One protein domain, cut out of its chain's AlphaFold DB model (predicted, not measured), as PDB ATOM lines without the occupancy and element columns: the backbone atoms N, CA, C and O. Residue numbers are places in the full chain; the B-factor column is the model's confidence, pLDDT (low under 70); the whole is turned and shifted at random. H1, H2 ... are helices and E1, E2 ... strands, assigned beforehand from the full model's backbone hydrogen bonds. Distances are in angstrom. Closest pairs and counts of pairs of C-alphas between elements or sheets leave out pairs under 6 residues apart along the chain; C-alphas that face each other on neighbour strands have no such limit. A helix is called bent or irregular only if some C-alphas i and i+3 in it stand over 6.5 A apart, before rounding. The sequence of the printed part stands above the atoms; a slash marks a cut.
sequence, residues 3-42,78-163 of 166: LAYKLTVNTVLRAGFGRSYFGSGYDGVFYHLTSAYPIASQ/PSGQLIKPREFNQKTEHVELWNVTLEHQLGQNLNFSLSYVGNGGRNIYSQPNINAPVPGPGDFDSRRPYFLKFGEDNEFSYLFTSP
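This is residues 3 to 42 and 78 to 163 of the 166 residues of an uncharacterized protein of Acidobacteria bacterium (UniProt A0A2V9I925). A long, twisted ribbon of four antiparallel strands, E1 to E4, reaches out from a loose, loop-rich end that holds the short helices H1 and H2. The small strand pair E5 and E6 lies where ribbon and loops meet. The 126 printed residues run E1, E2, H1, E3, E4, E5, H2, E6; the ribbon's order is E1, E2, E3, E4. The class is mostly strand, with under half of the residues in named elements. The whole is extended, with a radius of gyration of the C-alphas of 25.0 A and spans of 78 by 35 by 20 A.

E1, residues 3 to 8, begins at C-alpha 3 (65.895, 33.106, 19.673). E2 is residues 11 to 22, 36.9 A long, and H1 residues 26 to 31. E3, residues 93 to 107, spans 46.1 A and ends at C-alpha 107 (75.907, 34.369, 42.280). E4, residues 110 to 122, spans 40.2 A. E5 is residues 124 to 126, H2 residues 147 to 150, and E6 residues 160 to 162, ending at C-alpha 162 (42.306, 48.182, 9.841).

E1 and E2 form a hairpin, with N 5 and O 13 2.8 A apart. E2 and E3 are antiparallel at 167 degrees, with N 14 and O 101 2.8 A apart. E3 and E4 form a hairpin, with N 100 and O 116 2.8 A apart. E4 runs on into E5 at 32 degrees. E5 and E6 are antiparallel, with N 162 and O 124 2.8 A apart. H1 and H2 are apart, and neither is on the four-stranded sheet. H1 is only just irregular, C-alphas 28 and 31 being 6.7 A apart; its O i to N i+4 pairs are within hydrogen-bond range, and H2 is too short for such a pair.

The C-alphas of Pro 78 and Gln 108, the two farthest apart, are 78.9 A apart. Residues 43 to 77 are not printed, and 10.1 A separates C-alphas 42 and 78. The link E5 to H2 is long. Residue 163 alone has pLDDT under 70.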
ATOM      1  N   LEU A   3      64.448  32.988  19.577       96.44
ATOM      2  CA  LEU A   3      65.895  33.106  19.673       96.44
ATOM      3  C   LEU A   3      66.318  33.095  21.139       96.44
ATOM      4  O   LEU A   3      65.624  33.620  22.012       96.44
ATOM      5  N   ALA A   4      67.484  32.517  21.394       96.50
ATOM      6  CA  ALA A   4      68.162  32.602  22.674       96.50
ATOM      7  C   ALA A   4      69.617  32.980  22.410       96.50
ATOM      8  O   ALA A   4      70.266  32.395  21.544       96.50
ATOM      9  N   TYR A   5      70.117  33.963  23.144       96.25
ATOM     10  CA  TYR A   5      71.473  34.461  23.001       96.25
ATOM     11  C   TYR A   5      72.128  34.626  24.365       96.25
ATOM     12  O   TYR A   5      71.558  35.208  25.288       96.25
ATOM     13  N   LYS A   6      73.353  34.124  24.486       96.62
ATOM     14  CA  LYS A   6      74.163  34.262  25.690       96.62
ATOM     15  C   LYS A   6      74.961  35.567  25.605       96.62
ATOM     16  O   LYS A   6      75.961  35.628  24.900       96.62
ATOM     17  N   LEU A   7      74.497  36.607  26.304       93.38
ATOM     18  CA  LEU A   7      75.108  37.946  26.303       93.38
ATOM     19  C   LEU A   7      76.452  37.966  27.043       93.38
ATOM     20  O   LEU A   7      77.405  38.585  26.586       93.38
ATOM     21  N   THR A   8      76.527  37.278  28.184       92.56
ATOM     22  CA  THR A   8      77.763  37.078  28.957       92.56
ATOM     23  C   THR A   8      77.790  35.655  29.508       92.56
ATOM     24  O   THR A   8      76.819  34.913  29.361       92.56
ATOM     25  N   VAL A   9      78.874  35.245  30.179       94.19
ATOM     26  CA  VAL A   9      78.960  33.910  30.801       94.19
ATOM     27  C   VAL A   9      77.754  33.586  31.703       94.19
ATOM     28  O   VAL A   9      77.308  32.437  31.703       94.19
ATOM     29  N   ASN A  10      77.171  34.616  32.328       96.12
ATOM     30  CA  ASN A  10      76.096  34.524  33.316       96.12
ATOM     31  C   ASN A  10      74.773  35.159  32.860       96.12
ATOM     32  O   ASN A  10      73.849  35.252  33.661       96.12
ATOM     33  N   THR A  11      74.664  35.634  31.616       96.94
ATOM     34  CA  THR A  11      73.460  36.342  31.141       96.94
ATOM     35  C   THR A  11      72.928  35.719  29.867       96.94
ATOM     36  O   THR A  11      73.667  35.585  28.889       96.94
ATOM     37  N   VAL A  12      71.635  35.405  29.846       97.56
ATOM     38  CA  VAL A  12      70.933  34.873  28.677       97.56
ATOM     39  C   VAL A  12      69.737  35.757  28.360       97.56
ATOM     40  O   VAL A  12      68.908  36.045  29.217       97.56
ATOM     41  N   LEU A  13      69.637  36.165  27.103       97.50
ATOM     42  CA  LEU A  13      68.472  36.828  26.545       97.50
ATOM     43  C   LEU A  13      67.685  35.814  25.718       97.50
ATOM     44  O   LEU A  13      68.252  35.136  24.862       97.50
ATOM     45  N   ARG A  14      66.377  35.723  25.940       97.81
ATOM     46  CA  ARG A  14      65.452  34.942  25.115       97.81
ATOM     47  C   ARG A  14      64.402  35.869  24.536       97.81
ATOM     48  O   ARG A  14      63.905  36.744  25.233       97.81
ATOM     49  N   ALA A  15      64.051  35.663  23.277       97.81
ATOM     50  CA  ALA A  15      62.941  36.365  22.658       97.81
ATOM     51  C   ALA A  15      62.123  35.421  21.778       97.81
ATOM     52  O   ALA A  15      62.651  34.475  21.189       97.81
ATOM     53  N   GLY A  16      60.827  35.686  21.692       97.75
ATOM     54  CA  GLY A  16      59.881  34.938  20.878       97.75
ATOM     55  C   GLY A  16      58.993  35.875  20.074       97.75
ATOM     56  O   GLY A  16      58.664  36.972  20.522       97.75
ATOM     57  N   PHE A  17      58.615  35.429  18.878       97.81
ATOM     58  CA  PHE A  17      57.617  36.077  18.035       97.81
ATOM     59  C   PHE A  17      56.698  35.027  17.409       97.81
ATOM     60  O   PHE A  17      57.166  34.037  16.830       97.81
ATOM     61  N   GLY A  18      55.392  35.249  17.494       96.69
ATOM     62  CA  GLY A  18      54.365  34.406  16.894       96.69
ATOM     63  C   GLY A  18      53.348  35.238  16.126       96.69
ATOM     64  O   GLY A  18      53.026  36.353  16.525       96.69
ATOM     65  N   ARG A  19      52.819  34.679  15.037       95.94
ATOM     66  CA  ARG A  19      51.667  35.228  14.322       95.94
ATOM     67  C   ARG A  19      50.619  34.137  14.170       95.94
ATOM     68  O   ARG A  19      50.950  33.041  13.726       95.94
ATOM     69  N   SER A  20      49.380  34.457  14.520       95.00
ATOM     70  CA  SER A  20      48.225  33.590  14.300       95.00
ATOM     71  C   SER A  20      47.187  34.313  13.455       95.00
ATOM     72  O   SER A  20      46.918  35.489  13.695       95.00
ATOM     73  N   TYR A  21      46.623  33.607  12.481       93.25
ATOM     74  CA  TYR A  21      45.565  34.103  11.610       93.25
ATOM     75  C   TYR A  21      44.213  33.620  12.116       93.25
ATOM     76  O   TYR A  21      44.091  32.500  12.612       93.25
ATOM     77  N   PHE A  22      43.198  34.457  11.968       90.25
ATOM     78  CA  PHE A  22      41.827  34.116  12.314       90.25
ATOM     79  C   PHE A  22      40.884  34.808  11.336       90.25
ATOM     80  O   PHE A  22      41.242  35.821  10.751       90.25
ATOM     81  N   GLY A  23      39.703  34.233  11.131       84.81
ATOM     82  CA  GLY A  23      38.635  34.900  10.400       84.81
ATOM     83  C   GLY A  23      37.734  35.637  11.375       84.81
ATOM     84  O   GLY A  23      37.507  35.168  12.495       84.81
ATOM     85  N   SER A  24      37.199  36.774  10.949       79.94
ATOM     86  CA  SER A  24      36.106  37.415  11.677       79.94
ATOM     87  C   SER A  24      34.866  36.527  11.733       79.94
ATOM     88  O   SER A  24      34.804  35.477  11.095       79.94
ATOM     89  N   GLY A  25      33.878  36.912  12.546       82.81
ATOM     90  CA  GLY A  25      32.633  36.154  12.686       82.81
ATOM     91  C   GLY A  25      31.910  35.910  11.352       82.81
ATOM     92  O   GLY A  25      32.355  36.317  10.279       82.81
ATOM     93  N   TYR A  26      30.748  35.265  11.424       85.69
ATOM     94  CA  TYR A  26      29.985  34.795  10.259       85.69
ATOM     95  C   TYR A  26      29.858  35.814   9.107       85.69
ATOM     96  O   TYR A  26      30.051  35.453   7.945       85.69
ATOM     97  N   ASP A  27      29.600  37.086   9.429       86.00
ATOM     98  CA  ASP A  27      29.498  38.163   8.443       86.00
ATOM     99  C   ASP A  27      30.814  38.381   7.676       86.00
ATOM    100  O   ASP A  27      30.831  38.241   6.455       86.00
ATOM    101  N   GLY A  28      31.942  38.572   8.365       83.19
ATOM    102  CA  GLY A  28      33.213  38.906   7.719       83.19
ATOM    103  C   GLY A  28      33.792  37.839   6.791       83.19
ATOM    104  O   GLY A  28      34.486  38.188   5.832       83.19
ATOM    105  N   VAL A  29      33.475  36.563   7.025       83.88
ATOM    106  CA  VAL A  29      34.022  35.447   6.236       83.88
ATOM    107  C   VAL A  29      33.032  34.943   5.188       83.88
ATOM    108  O   VAL A  29      33.413  34.808   4.026       83.88
ATOM    109  N   PHE A  30      31.771  34.697   5.561       84.75
ATOM    110  CA  PHE A  30      30.819  33.977   4.704       84.75
ATOM    111  C   PHE A  30      29.643  34.824   4.227       84.75
ATOM    112  O   PHE A  30      29.240  34.696   3.075       84.75
ATOM    113  N   TYR A  31      29.086  35.671   5.091       90.44
ATOM    114  CA  TYR A  31      27.760  36.245   4.859       90.44
ATOM    115  C   TYR A  31      27.776  37.644   4.227       90.44
ATOM    116  O   TYR A  31      26.822  37.995   3.536       90.44
ATOM    117  N   HIS A  32      28.868  38.411   4.364       91.06
ATOM    118  CA  HIS A  32      28.940  39.815   3.928       91.06
ATOM    119  C   HIS A  32      28.482  40.051   2.485       91.06
ATOM    120  O   HIS A  32      27.637  40.902   2.229       91.06
ATOM    121  N   LEU A  33      29.021  39.288   1.531       88.50
ATOM    122  CA  LEU A  33      28.742  39.494   0.106       88.50
ATOM    123  C   LEU A  33      27.440  38.833  -0.357       88.50
ATOM    124  O   LEU A  33      26.946  39.171  -1.423       88.50
ATOM    125  N   THR A  34      26.883  37.904   0.422       90.31
ATOM    126  CA  THR A  34      25.695  37.122   0.042       90.31
ATOM    127  C   THR A  34      24.401  37.664   0.641       90.31
ATOM    128  O   THR A  34      23.331  37.148   0.341       90.31
ATOM    129  N   SER A  35      24.480  38.667   1.517       89.62
ATOM    130  CA  SER A  35      23.348  39.123   2.329       89.62
ATOM    131  C   SER A  35      22.803  40.503   1.962       89.62
ATOM    132  O   SER A  35      22.134  41.130   2.783       89.62
ATOM    133  N   ALA A  36      23.180  41.036   0.809       88.62
ATOM    134  CA  ALA A  36      22.839  42.389   0.393       88.62
ATOM    135  C   ALA A  36      22.540  42.426  -1.103       88.62
ATOM    136  O   ALA A  36      22.808  41.461  -1.830       88.62
ATOM    137  N   TYR A  37      22.004  43.554  -1.562       86.06
ATOM    138  CA  TYR A  37      21.768  43.787  -2.978       86.06
ATOM    139  C   TYR A  37      23.081  43.609  -3.771       86.06
ATOM    140  O   TYR A  37      24.126  44.091  -3.321       86.06
ATOM    141  N   PRO A  38      23.070  42.931  -4.935       82.00
ATOM    142  CA  PRO A  38      21.907  42.417  -5.671       82.00
ATOM    143  C   PRO A  38      21.519  40.964  -5.344       82.00
ATOM    144  O   PRO A  38      20.601  40.433  -5.963       82.00
ATOM    145  N   ILE A  39      22.214  40.297  -4.418       86.69
ATOM    146  CA  ILE A  39      22.007  38.868  -4.119       86.69
ATOM    147  C   ILE A  39      20.783  38.656  -3.221       86.69
ATOM    148  O   ILE A  39      20.014  37.722  -3.436       86.69
ATOM    149  N   ALA A  40      20.589  39.533  -2.237       84.88
ATOM    150  CA  ALA A  40      19.436  39.524  -1.346       84.88
ATOM    151  C   ALA A  40      18.745  40.892  -1.356       84.88
ATOM    152  O   ALA A  40      19.406  41.925  -1.259       84.88
ATOM    153  N   SER A  41      17.417  40.898  -1.452       77.50
ATOM    154  CA  SER A  41      16.592  42.104  -1.339       77.50
ATOM    155  C   SER A  41      16.032  42.232   0.073       77.50
ATOM    156  O   SER A  41      15.449  41.277   0.588       77.50
ATOM    157  N   GLN A  42      16.142  43.412   0.680       79.25
ATOM    158  CA  GLN A  42      15.452  43.719   1.928       79.25
ATOM    159  C   GLN A  42      14.051  44.264   1.629       79.25
ATOM    160  O   GLN A  42      13.889  45.133   0.772       79.25
ATOM    161  N   PRO A  78      18.040  50.050  -5.294       84.56
ATOM    162  CA  PRO A  78      16.925  50.923  -4.954       84.56
ATOM    163  C   PRO A  78      17.134  51.550  -3.567       84.56
ATOM    164  O   PRO A  78      17.870  51.008  -2.742       84.56
ATOM    165  N   SER A  79      16.463  52.674  -3.308       84.50
ATOM    166  CA  SER A  79      16.462  53.342  -1.998       84.50
ATOM    167  C   SER A  79      15.978  52.406  -0.879       84.50
ATOM    168  O   SER A  79      15.114  51.545  -1.087       84.50
ATOM    169  N   GLY A  80      16.548  52.568   0.315       82.06
ATOM    170  CA  GLY A  80      16.239  51.774   1.504       82.06
ATOM    171  C   GLY A  80      16.883  50.383   1.540       82.06
ATOM    172  O   GLY A  80      16.465  49.545   2.337       82.06
ATOM    173  N   GLN A  81      17.880  50.108   0.697       85.31
ATOM    174  CA  GLN A  81      18.660  48.871   0.731       85.31
ATOM    175  C   GLN A  81      19.972  49.048   1.498       85.31
ATOM    176  O   GLN A  81      20.625  50.086   1.447       85.31
ATOM    177  N   LEU A  82      20.416  47.987   2.177       86.81
ATOM    178  CA  LEU A  82      21.771  47.930   2.720       86.81
ATOM    179  C   LEU A  82      22.742  47.497   1.620       86.81
ATOM    180  O   LEU A  82      22.587  46.419   1.044       86.81
ATOM    181  N   ILE A  83      23.782  48.293   1.385       89.88
ATOM    182  CA  ILE A  83      24.852  47.965   0.443       89.88
ATOM    183  C   ILE A  83      26.071  47.503   1.241       89.88
ATOM    184  O   ILE A  83      26.482  48.141   2.213       89.88
ATOM    185  N   LYS A  84      26.664  46.377   0.831       91.44
ATOM    186  CA  LYS A  84      27.805  45.745   1.511       91.44
ATOM    187  C   LYS A  84      29.043  45.668   0.609       91.44
ATOM    188  O   LYS A  84      29.398  44.587   0.136       91.44
ATOM    189  N   PRO A  85      29.731  46.794   0.345       89.38
ATOM    190  CA  PRO A  85      30.976  46.756  -0.405       89.38
ATOM    191  C   PRO A  85      32.103  46.132   0.431       89.38
ATOM    192  O   PRO A  85      32.062  46.129   1.664       89.38
ATOM    193  N   ARG A  86      33.123  45.601  -0.244       88.44
ATOM    194  CA  ARG A  86      34.332  45.033   0.367       88.44
ATOM    195  C   ARG A  86      35.568  45.609  -0.318       88.44
ATOM    196  O   ARG A  86      35.569  45.798  -1.532       88.44
ATOM    197  N   GLU A  87      36.621  45.859   0.452       86.94
ATOM    198  CA  GLU A  87      37.931  46.233  -0.083       86.94
ATOM    199  C   GLU A  87      38.505  45.133  -1.002       86.94
ATOM    200  O   GLU A  87      38.594  43.969  -0.610       86.94
ATOM    201  N   PHE A  88      38.955  45.495  -2.210       85.88
ATOM    202  CA  PHE A  88      39.512  44.531  -3.174       85.88
ATOM    203  C   PHE A  88      40.724  43.753  -2.640       85.88
ATOM    204  O   PHE A  88      40.878  42.573  -2.941       85.88
ATOM    205  N   ASN A  89      41.569  44.403  -1.836       87.25
ATOM    206  CA  ASN A  89      42.803  43.832  -1.292       87.25
ATOM    207  C   ASN A  89      42.701  43.577   0.219       87.25
ATOM    208  O   ASN A  89      43.651  43.834   0.966       87.25
ATOM    209  N   GLN A  90      41.546  43.087   0.674       85.31
ATOM    210  CA  GLN A  90      41.335  42.755   2.077       85.31
ATOM    211  C   GLN A  90      42.339  41.688   2.544       85.31
ATOM    212  O   GLN A  90      42.503  40.640   1.917       85.31
ATOM    213  N   LYS A  91      43.013  41.947   3.668       88.19
ATOM    214  CA  LYS A  91      43.998  41.026   4.249       88.19
ATOM    215  C   LYS A  91      43.374  40.239   5.388       88.19
ATOM    216  O   LYS A  91      42.589  40.787   6.142       88.19
ATOM    217  N   THR A  92      43.790  38.992   5.577       89.38
ATOM    218  CA  THR A  92      43.340  38.200   6.729       89.38
ATOM    219  C   THR A  92      43.784  38.837   8.047       89.38
ATOM    220  O   THR A  92      44.937  39.285   8.197       89.38
ATOM    221  N   GLU A  93      42.857  38.856   8.997       91.06
ATOM    222  CA  GLU A  93      43.068  39.288  10.367       91.06
ATOM    223  C   GLU A  93      44.141  38.412  11.020       91.06
ATOM    224  O   GLU A  93      44.218  37.194  10.815       91.06
ATOM    225  N   HIS A  94      45.009  39.030  11.816       92.81
ATOM    226  CA  HIS A  94      45.991  38.276  12.581       92.81
ATOM    227  C   HIS A  94      46.386  38.974  13.874       92.81
ATOM    228  O   HIS A  94      46.332  40.201  14.000       92.81
ATOM    229  N   VAL A  95      46.799  38.162  14.844       95.19
ATOM    230  CA  VAL A  95      47.433  38.623  16.078       95.19
ATOM    231  C   VAL A  95      48.912  38.296  16.008       95.19
ATOM    232  O   VAL A  95      49.305  37.166  15.708       95.19
ATOM    233  N   GLU A  96      49.725  39.295  16.305       95.81
ATOM    234  CA  GLU A  96      51.155  39.154  16.533       95.81
ATOM    235  C   GLU A  96      51.403  39.136  18.038       95.81
ATOM    236  O   GLU A  96      50.850  39.966  18.760       95.81
ATOM    237  N   LEU A  97      52.220  38.203  18.516       96.69
ATOM    238  CA  LEU A  97      52.629  38.101  19.914       96.69
ATOM    239  C   LEU A  97      54.149  38.128  19.994       96.69
ATOM    240  O   LEU A  97      54.824  37.506  19.169       96.69
ATOM    241  N   TRP A  98      54.684  38.813  20.996       97.62
ATOM    242  CA  TRP A  98      56.114  38.857  21.261       97.62
ATOM    243  C   TRP A  98      56.407  38.780  22.752       97.62
ATOM    244  O   TRP A  98      55.651  39.266  23.595       97.62
ATOM    245  N   ASN A  99      57.549  38.190  23.076       97.69
ATOM    246  CA  ASN A  99      58.076  38.176  24.429       97.69
ATOM    247  C   ASN A  99      59.591  38.355  24.412       97.69
ATOM    248  O   ASN A  99      60.266  37.901  23.488       97.69
ATOM    249  N   VAL A 100      60.119  38.992  25.452       97.88
ATOM    250  CA  VAL A 100      61.553  39.157  25.689       97.88
ATOM    251  C   VAL A 100      61.823  38.890  27.161       97.88
ATOM    252  O   VAL A 100      61.188  39.490  28.024       97.88
ATOM    253  N   THR A 101      62.769  38.004  27.443       98.25
ATOM    254  CA  THR A 101      63.168  37.611  28.792       98.25
ATOM    255  C   THR A 101      64.676  37.734  28.932       98.25
ATOM    256  O   THR A 101      65.421  37.114  28.175       98.25
ATOM    257  N   LEU A 102      65.127  38.511  29.911       97.75
ATOM    258  CA  LEU A 102      66.522  38.599  30.320       97.75
ATOM    259  C   LEU A 102      66.701  37.825  31.622       97.75
ATOM    260  O   LEU A 102      66.058  38.135  32.620       97.75
ATOM    261  N   GLU A 103      67.603  36.855  31.616       97.19
ATOM    262  CA  GLU A 103      68.012  36.110  32.801       97.19
ATOM    263  C   GLU A 103      69.484  36.379  33.103       97.19
ATOM    264  O   GLU A 103      70.325  36.337  32.204       97.19
ATOM    265  N   HIS A 104      69.796  36.637  34.370       96.94
ATOM    266  CA  HIS A 104      71.153  36.872  34.842       96.94
ATOM    267  C   HIS A 104      71.424  36.122  36.148       96.94
ATOM    268  O   HIS A 104      70.671  36.240  37.115       96.94
ATOM    269  N   GLN A 105      72.531  35.389  36.190       96.62
ATOM    270  CA  GLN A 105      73.020  34.734  37.394       96.62
ATOM    271  C   GLN A 105      73.907  35.696  38.196       96.62
ATOM    272  O   GLN A 105      75.030  36.004  37.791       96.62
ATOM    273  N   LEU A 106      73.407  36.136  39.354       93.31
ATOM    274  CA  LEU A 106      74.071  37.097  40.247       93.31
ATOM    275  C   LEU A 106      75.122  36.438  41.160       93.31
ATOM    276  O   LEU A 106      76.040  37.104  41.629       93.31
ATOM    277  N   GLY A 107      74.999  35.134  41.421       90.44
ATOM    278  CA  GLY A 107      75.907  34.369  42.280       90.44
ATOM    279  C   GLY A 107      75.728  32.861  42.099       90.44
ATOM    280  O   GLY A 107      74.996  32.419  41.217       90.44
ATOM    281  N   GLN A 108      76.363  32.040  42.938       88.25
ATOM    282  CA  GLN A 108      76.304  30.571  42.797       88.25
ATOM    283  C   GLN A 108      74.882  29.998  42.941       88.25
ATOM    284  O   GLN A 108      74.591  28.921  42.433       88.25
ATOM    285  N   ASN A 109      73.997  30.732  43.610       93.69
ATOM    286  CA  ASN A 109      72.677  30.282  44.039       93.69
ATOM    287  C   ASN A 109      71.602  31.385  43.953       93.69
ATOM    288  O   ASN A 109      70.534  31.249  44.543       93.69
ATOM    289  N   LEU A 110      71.853  32.457  43.188       95.81
ATOM    290  CA  LEU A 110      70.883  33.529  42.952       95.81
ATOM    291  C   LEU A 110      70.770  33.856  41.459       95.81
ATOM    292  O   LEU A 110      71.769  34.161  40.806       95.81
ATOM    293  N   ASN A 111      69.536  33.848  40.953       95.00
ATOM    294  CA  ASN A 111      69.193  34.227  39.586       95.00
ATOM    295  C   ASN A 111      68.155  35.350  39.589       95.00
ATOM    296  O   ASN A 111      67.228  35.353  40.395       95.00
ATOM    297  N   PHE A 112      68.303  36.272  38.650       96.44
ATOM    298  CA  PHE A 112      67.365  37.346  38.366       96.44
ATOM    299  C   PHE A 112      66.758  37.134  36.978       96.44
ATOM    300  O   PHE A 112      67.478  36.798  36.037       96.44
ATOM    301  N   SER A 113      65.447  37.342  36.847       96.75
ATOM    302  CA  SER A 113      64.743  37.289  35.565       96.75
ATOM    303  C   SER A 113      63.814  38.485  35.416       96.75
ATOM    304  O   SER A 113      63.068  38.822  36.334       96.75
ATOM    305  N   LEU A 114      63.849  39.100  34.240       97.62
ATOM    306  CA  LEU A 114      62.942  40.161  33.831       97.62
ATOM    307  C   LEU A 114      62.309  39.767  32.502       97.62
ATOM    308  O   LEU A 114      63.021  39.487  31.539       97.62
ATOM    309  N   SER A 115      60.979  39.757  32.445       97.62
ATOM    310  CA  SER A 115      60.233  39.393  31.241       97.62
ATOM    311  C   SER A 115      59.255  40.486  30.841       97.62
ATOM    312  O   SER A 115      58.566  41.056  31.682       97.62
ATOM    313  N   TYR A 116      59.176  40.737  29.539       97.81
ATOM    314  CA  TYR A 116      58.198  41.609  28.908       97.81
ATOM    315  C   TYR A 116      57.436  40.821  27.845       97.81
ATOM    316  O   TYR A 116      58.039  40.107  27.043       97.81
ATOM    317  N   VAL A 117      56.114  40.957  27.840       97.62
ATOM    318  CA  VAL A 117      55.215  40.307  26.883       97.62
ATOM    319  C   VAL A 117      54.301  41.350  26.262       97.62
ATOM    320  O   VAL A 117      53.900  42.305  26.927       97.62
ATOM    321  N   GLY A 118      53.970  41.167  24.992       96.62
ATOM    322  CA  GLY A 118      53.022  42.020  24.295       96.62
ATOM    323  C   GLY A 118      52.355  41.302  23.135       96.62
ATOM    324  O   GLY A 118      52.837  40.284  22.633       96.62
ATOM    325  N   ASN A 119      51.220  41.845  22.714       95.44
ATOM    326  CA  ASN A 119      50.498  41.391  21.542       95.44
ATOM    327  C   ASN A 119      49.858  42.574  20.813       95.44
ATOM    328  O   ASN A 119      49.635  43.638  21.388       95.44
ATOM    329  N   GLY A 120      49.551  42.384  19.532       94.06
ATOM    330  CA  GLY A 120      48.899  43.396  18.715       94.06
ATOM    331  C   GLY A 120      48.058  42.785  17.604       94.06
ATOM    332  O   GLY A 120      48.520  41.909  16.874       94.06
ATOM    333  N   GLY A 121      46.828  43.279  17.467       91.81
ATOM    334  CA  GLY A 121      45.951  42.964  16.343       91.81
ATOM    335  C   GLY A 121      46.326  43.758  15.090       91.81
ATOM    336  O   GLY A 121      46.674  44.946  15.162       91.81
ATOM    337  N   ARG A 122      46.256  43.099  13.934       92.12
ATOM    338  CA  ARG A 122      46.527  43.667  12.610       92.12
ATOM    339  C   ARG A 122      45.457  43.230  11.624       92.12
ATOM    340  O   ARG A 122      44.979  42.099  11.688       92.12
ATOM    341  N   ASN A 123      45.151  44.122  10.685       91.25
ATOM    342  CA  ASN A 123      44.119  43.931   9.669       91.25
ATOM    343  C   ASN A 123      42.785  43.519  10.295       91.25
ATOM    344  O   ASN A 123      42.140  42.615   9.793       91.25
ATOM    345  N   ILE A 124      42.393  44.140  11.409       88.81
ATOM    346  CA  ILE A 124      41.168  43.754  12.110       88.81
ATOM    347  C   ILE A 124      39.958  44.215  11.309       88.81
ATOM    348  O   ILE A 124      39.908  45.357  10.849       88.81
ATOM    349  N   TYR A 125      38.996  43.315  11.160       88.00
ATOM    350  CA  TYR A 125      37.717  43.561  10.518       88.00
ATOM    351  C   TYR A 125      36.971  44.762  11.093       88.00
ATOM    352  O   TYR A 125      36.868  44.937  12.309       88.00
ATOM    353  N   SER A 126      36.419  45.571  10.195       87.38
ATOM    354  CA  SER A 126      35.569  46.705  10.525       87.38
ATOM    355  C   SER A 126      34.549  46.956   9.414       87.38
ATOM    356  O   SER A 126      34.810  46.666   8.245       87.38
ATOM    357  N   GLN A 127      33.384  47.482   9.804       89.75
ATOM    358  CA  GLN A 127      32.235  47.733   8.931       89.75
ATOM    359  C   GLN A 127      31.571  49.090   9.199       89.75
ATOM    360  O   GLN A 127      30.426  49.151   9.654       89.75
ATOM    361  N   PRO A 128      32.278  50.206   8.977       91.31
ATOM    362  CA  PRO A 128      31.693  51.526   9.107       91.31
ATOM    363  C   PRO A 128      30.672  51.776   8.000       91.31
ATOM    364  O   PRO A 128      30.820  51.290   6.875       91.31
ATOM    365  N   ASN A 129      29.691  52.626   8.306       92.69
ATOM    366  CA  ASN A 129      28.844  53.225   7.288       92.69
ATOM    367  C   ASN A 129      29.600  54.348   6.563       92.69
ATOM    368  O   ASN A 129      29.656  55.476   7.049       92.69
ATOM    369  N   ILE A 130      30.194  54.053   5.402       91.62
ATOM    370  CA  ILE A 130      30.980  55.051   4.646       91.62
ATOM    371  C   ILE A 130      30.116  56.099   3.935       91.62
ATOM    372  O   ILE A 130      30.646  57.113   3.485       91.62
ATOM    373  N   ASN A 131      28.802  55.872   3.845       93.06
ATOM    374  CA  ASN A 131      27.835  56.850   3.349       93.06
ATOM    375  C   ASN A 131      27.038  57.506   4.490       93.06
ATOM    376  O   ASN A 131      25.959  58.054   4.263       93.06
ATOM    377  N   ALA A 132      27.532  57.430   5.731       91.69
ATOM    378  CA  ALA A 132      26.888  58.087   6.860       91.69
ATOM    379  C   ALA A 132      26.923  59.620   6.701       91.69
ATOM    380  O   ALA A 132      27.952  60.174   6.299       91.69
ATOM    381  N   PRO A 133      25.830  60.325   7.041       90.62
ATOM    382  CA  PRO A 133      25.796  61.779   7.000       90.62
ATOM    383  C   PRO A 133      26.676  62.376   8.103       90.62
ATOM    384  O   PRO A 133      26.575  62.000   9.273       90.62
ATOM    385  N   VAL A 134      27.519  63.348   7.751       89.06
ATOM    386  CA  VAL A 134      28.366  64.061   8.728       89.06
ATOM    387  C   VAL A 134      27.477  64.842   9.697       89.06
ATOM    388  O   VAL A 134      26.652  65.605   9.199       89.06
ATOM    389  N   PRO A 135      27.615  64.721  11.036       90.06
ATOM    390  CA  PRO A 135      26.754  65.412  12.000       90.06
ATOM    391  C   PRO A 135      26.624  66.916  11.732       90.06
ATOM    392  O   PRO A 135      27.617  67.605  11.516       90.06
ATOM    393  N   GLY A 136      25.395  67.428  11.759       89.38
ATOM    394  CA  GLY A 136      25.110  68.829  11.466       89.38
ATOM    395  C   GLY A 136      23.616  69.091  11.269       89.38
ATOM    396  O   GLY A 136      22.831  68.141  11.210       89.38
ATOM    397  N   PRO A 137      23.212  70.370  11.197       88.75
ATOM    398  CA  PRO A 137      21.830  70.744  10.935       88.75
ATOM    399  C   PRO A 137      21.417  70.402   9.496       88.75
ATOM    400  O   PRO A 137      22.254  70.321   8.598       88.75
ATOM    401  N   GLY A 138      20.109  70.269   9.277       88.44
ATOM    402  CA  GLY A 138      19.524  70.039   7.957       88.44
ATOM    403  C   GLY A 138      19.341  68.567   7.594       88.44
ATOM    404  O   GLY A 138      19.610  67.656   8.385       88.44
ATOM    405  N   ASP A 139      18.853  68.365   6.374       88.94
ATOM    406  CA  ASP A 139      18.491  67.058   5.837       88.94
ATOM    407  C   ASP A 139      19.678  66.078   5.811       88.94
ATOM    408  O   ASP A 139      20.836  66.480   5.635       88.94
ATOM    409  N   PHE A 140      19.401  64.792   6.029       86.19
ATOM    410  CA  PHE A 140      20.441  63.768   6.103       86.19
ATOM    411  C   PHE A 140      21.064  63.481   4.742       86.19
ATOM    412  O   PHE A 140      22.291  63.429   4.657       86.19
ATOM    413  N   ASP A 141      20.262  63.353   3.686       88.31
ATOM    414  CA  ASP A 141      20.754  62.921   2.379       88.31
ATOM    415  C   ASP A 141      21.676  63.970   1.770       88.31
ATOM    416  O   ASP A 141      22.764  63.648   1.294       88.31
ATOM    417  N   SER A 142      21.349  65.252   1.951       88.50
ATOM    418  CA  SER A 142      22.222  66.360   1.535       88.50
ATOM    419  C   SER A 142      23.634  66.326   2.152       88.50
ATOM    420  O   SER A 142      24.563  66.923   1.606       88.50
ATOM    421  N   ARG A 143      23.819  65.622   3.280       90.12
ATOM    422  CA  ARG A 143      25.091  65.508   4.018       90.12
ATOM    423  C   ARG A 143      25.803  64.171   3.816       90.12
ATOM    424  O   ARG A 143      26.851  63.946   4.430       90.12
ATOM    425  N   ARG A 144      25.262  63.279   2.985       91.81
ATOM    426  CA  ARG A 144      25.883  61.991   2.663       91.81
ATOM    427  C   ARG A 144      26.957  62.154   1.574       91.81
ATOM    428  O   ARG A 144      26.688  62.770   0.538       91.81
ATOM    429  N   PRO A 145      28.161  61.572   1.745       91.06
ATOM    430  CA  PRO A 145      29.237  61.690   0.758       91.06
ATOM    431  C   PRO A 145      28.898  61.156  -0.641       91.06
ATOM    432  O   PRO A 145      29.386  61.709  -1.632       91.06
ATOM    433  N   TYR A 146      28.099  60.087  -0.738       90.19
ATOM    434  CA  TYR A 146      27.746  59.456  -2.015       90.19
ATOM    435  C   TYR A 146      26.421  59.967  -2.588       90.19
ATOM    436  O   TYR A 146      26.247  59.918  -3.805       90.19
ATOM    437  N   PHE A 147      25.551  60.565  -1.771       90.50
ATOM    438  CA  PHE A 147      24.327  61.197  -2.266       90.50
ATOM    439  C   PHE A 147      24.633  62.374  -3.194       90.50
ATOM    440  O   PHE A 147      24.150  62.425  -4.320       90.50
ATOM    441  N   LEU A 148      25.539  63.271  -2.789       83.25
ATOM    442  CA  LEU A 148      25.913  64.436  -3.603       83.25
ATOM    443  C   LEU A 148      26.596  64.075  -4.933       83.25
ATOM    444  O   LEU A 148      26.559  64.861  -5.875       83.25
ATOM    445  N   LYS A 149      27.256  62.913  -5.007       84.88
ATOM    446  CA  LYS A 149      28.009  62.482  -6.196       84.88
ATOM    447  C   LYS A 149      27.202  61.582  -7.124       84.88
ATOM    448  O   LYS A 149      27.398  61.645  -8.334       84.88
ATOM    449  N   PHE A 150      26.351  60.729  -6.559       86.94
ATOM    450  CA  PHE A 150      25.715  59.624  -7.277       86.94
ATOM    451  C   PHE A 150      24.206  59.512  -7.022       86.94
ATOM    452  O   PHE A 150      23.577  58.627  -7.587       86.94
ATOM    453  N   GLY A 151      23.617  60.387  -6.197       88.44
ATOM    454  CA  GLY A 151      22.210  60.294  -5.790       88.44
ATOM    455  C   GLY A 151      21.922  59.126  -4.845       88.44
ATOM    456  O   GLY A 151      20.781  58.706  -4.724       88.44
ATOM    457  N   GLU A 152      22.961  58.585  -4.209       89.31
ATOM    458  CA  GLU A 152      22.904  57.381  -3.388       89.31
ATOM    459  C   GLU A 152      22.582  57.690  -1.916       89.31
ATOM    460  O   GLU A 152      23.415  58.225  -1.171       89.31
ATOM    461  N   ASP A 153      21.375  57.330  -1.500       90.31
ATOM    462  CA  ASP A 153      20.811  57.554  -0.166       90.31
ATOM    463  C   ASP A 153      20.967  56.343   0.773       90.31
ATOM    464  O   ASP A 153      20.826  56.467   1.993       90.31
ATOM    465  N   ASN A 154      21.336  55.183   0.227       90.38
ATOM    466  CA  ASN A 154      21.491  53.946   0.982       90.38
ATOM    467  C   ASN A 154      22.658  53.970   1.981       90.38
ATOM    468  O   ASN A 154      23.646  54.703   1.850       90.38
ATOM    469  N   GLU A 155      22.578  53.093   2.982       89.50
ATOM    470  CA  GLU A 155      23.673  52.847   3.917       89.50
ATOM    471  C   GLU A 155      24.695  51.853   3.360       89.50
ATOM    472  O   GLU A 155      24.350  50.883   2.684       89.50
ATOM    473  N   PHE A 156      25.974  52.090   3.668       91.69
ATOM    474  CA  PHE A 156      27.090  51.317   3.125       91.69
ATOM    475  C   PHE A 156      27.850  50.630   4.250       91.69
ATOM    476  O   PHE A 156      28.770  51.224   4.799       91.69
ATOM    477  N   SER A 157      27.543  49.375   4.562       91.31
ATOM    478  CA  SER A 157      28.372  48.586   5.481       91.31
ATOM    479  C   SER A 157      29.646  48.147   4.752       91.31
ATOM    480  O   SER A 157      29.682  47.119   4.077       91.31
ATOM    481  N   TYR A 158      30.684  48.984   4.807       89.81
ATOM    482  CA  TYR A 158      31.917  48.768   4.051       89.81
ATOM    483  C   TYR A 158      32.880  47.880   4.817       89.81
ATOM    484  O   TYR A 158      33.436  48.290   5.831       89.81
ATOM    485  N   LEU A 159      33.121  46.679   4.307       86.56
ATOM    486  CA  LEU A 159      34.067  45.766   4.923       86.56
ATOM    487  C   LEU A 159      35.492  46.119   4.497       86.56
ATOM    488  O   LEU A 159      35.861  45.989   3.326       86.56
ATOM    489  N   PHE A 160      36.298  46.497   5.484       86.12
ATOM    490  CA  PHE A 160      37.738  46.660   5.335       86.12
ATOM    491  C   PHE A 160      38.489  46.111   6.548       86.12
ATOM    492  O   PHE A 160      37.901  45.758   7.576       86.12
ATOM    493  N   THR A 161      39.811  46.052   6.425       82.69
ATOM    494  CA  THR A 161      40.684  45.615   7.513       82.69
ATOM    495  C   THR A 161      41.605  46.730   7.981       82.69
ATOM    496  O   THR A 161      42.417  47.237   7.211       82.69
ATOM    497  N   SER A 162      41.499  47.106   9.259       77.00
ATOM    498  CA  SER A 162      42.306  48.182   9.841       77.00
ATOM    499  C   SER A 162      43.745  47.720  10.107       77.00
ATOM    500  O   SER A 162      43.942  46.716  10.801       77.00
ATOM    501  N   PRO A 163      44.777  48.464   9.663       68.62
ATOM    502  CA  PRO A 163      46.181  48.112   9.883       68.62
ATOM    503  C   PRO A 163      46.583  47.993  11.361       68.62
ATOM    504  O   PRO A 163      47.564  47.316  11.673       68.62
TER     505      PRO A 163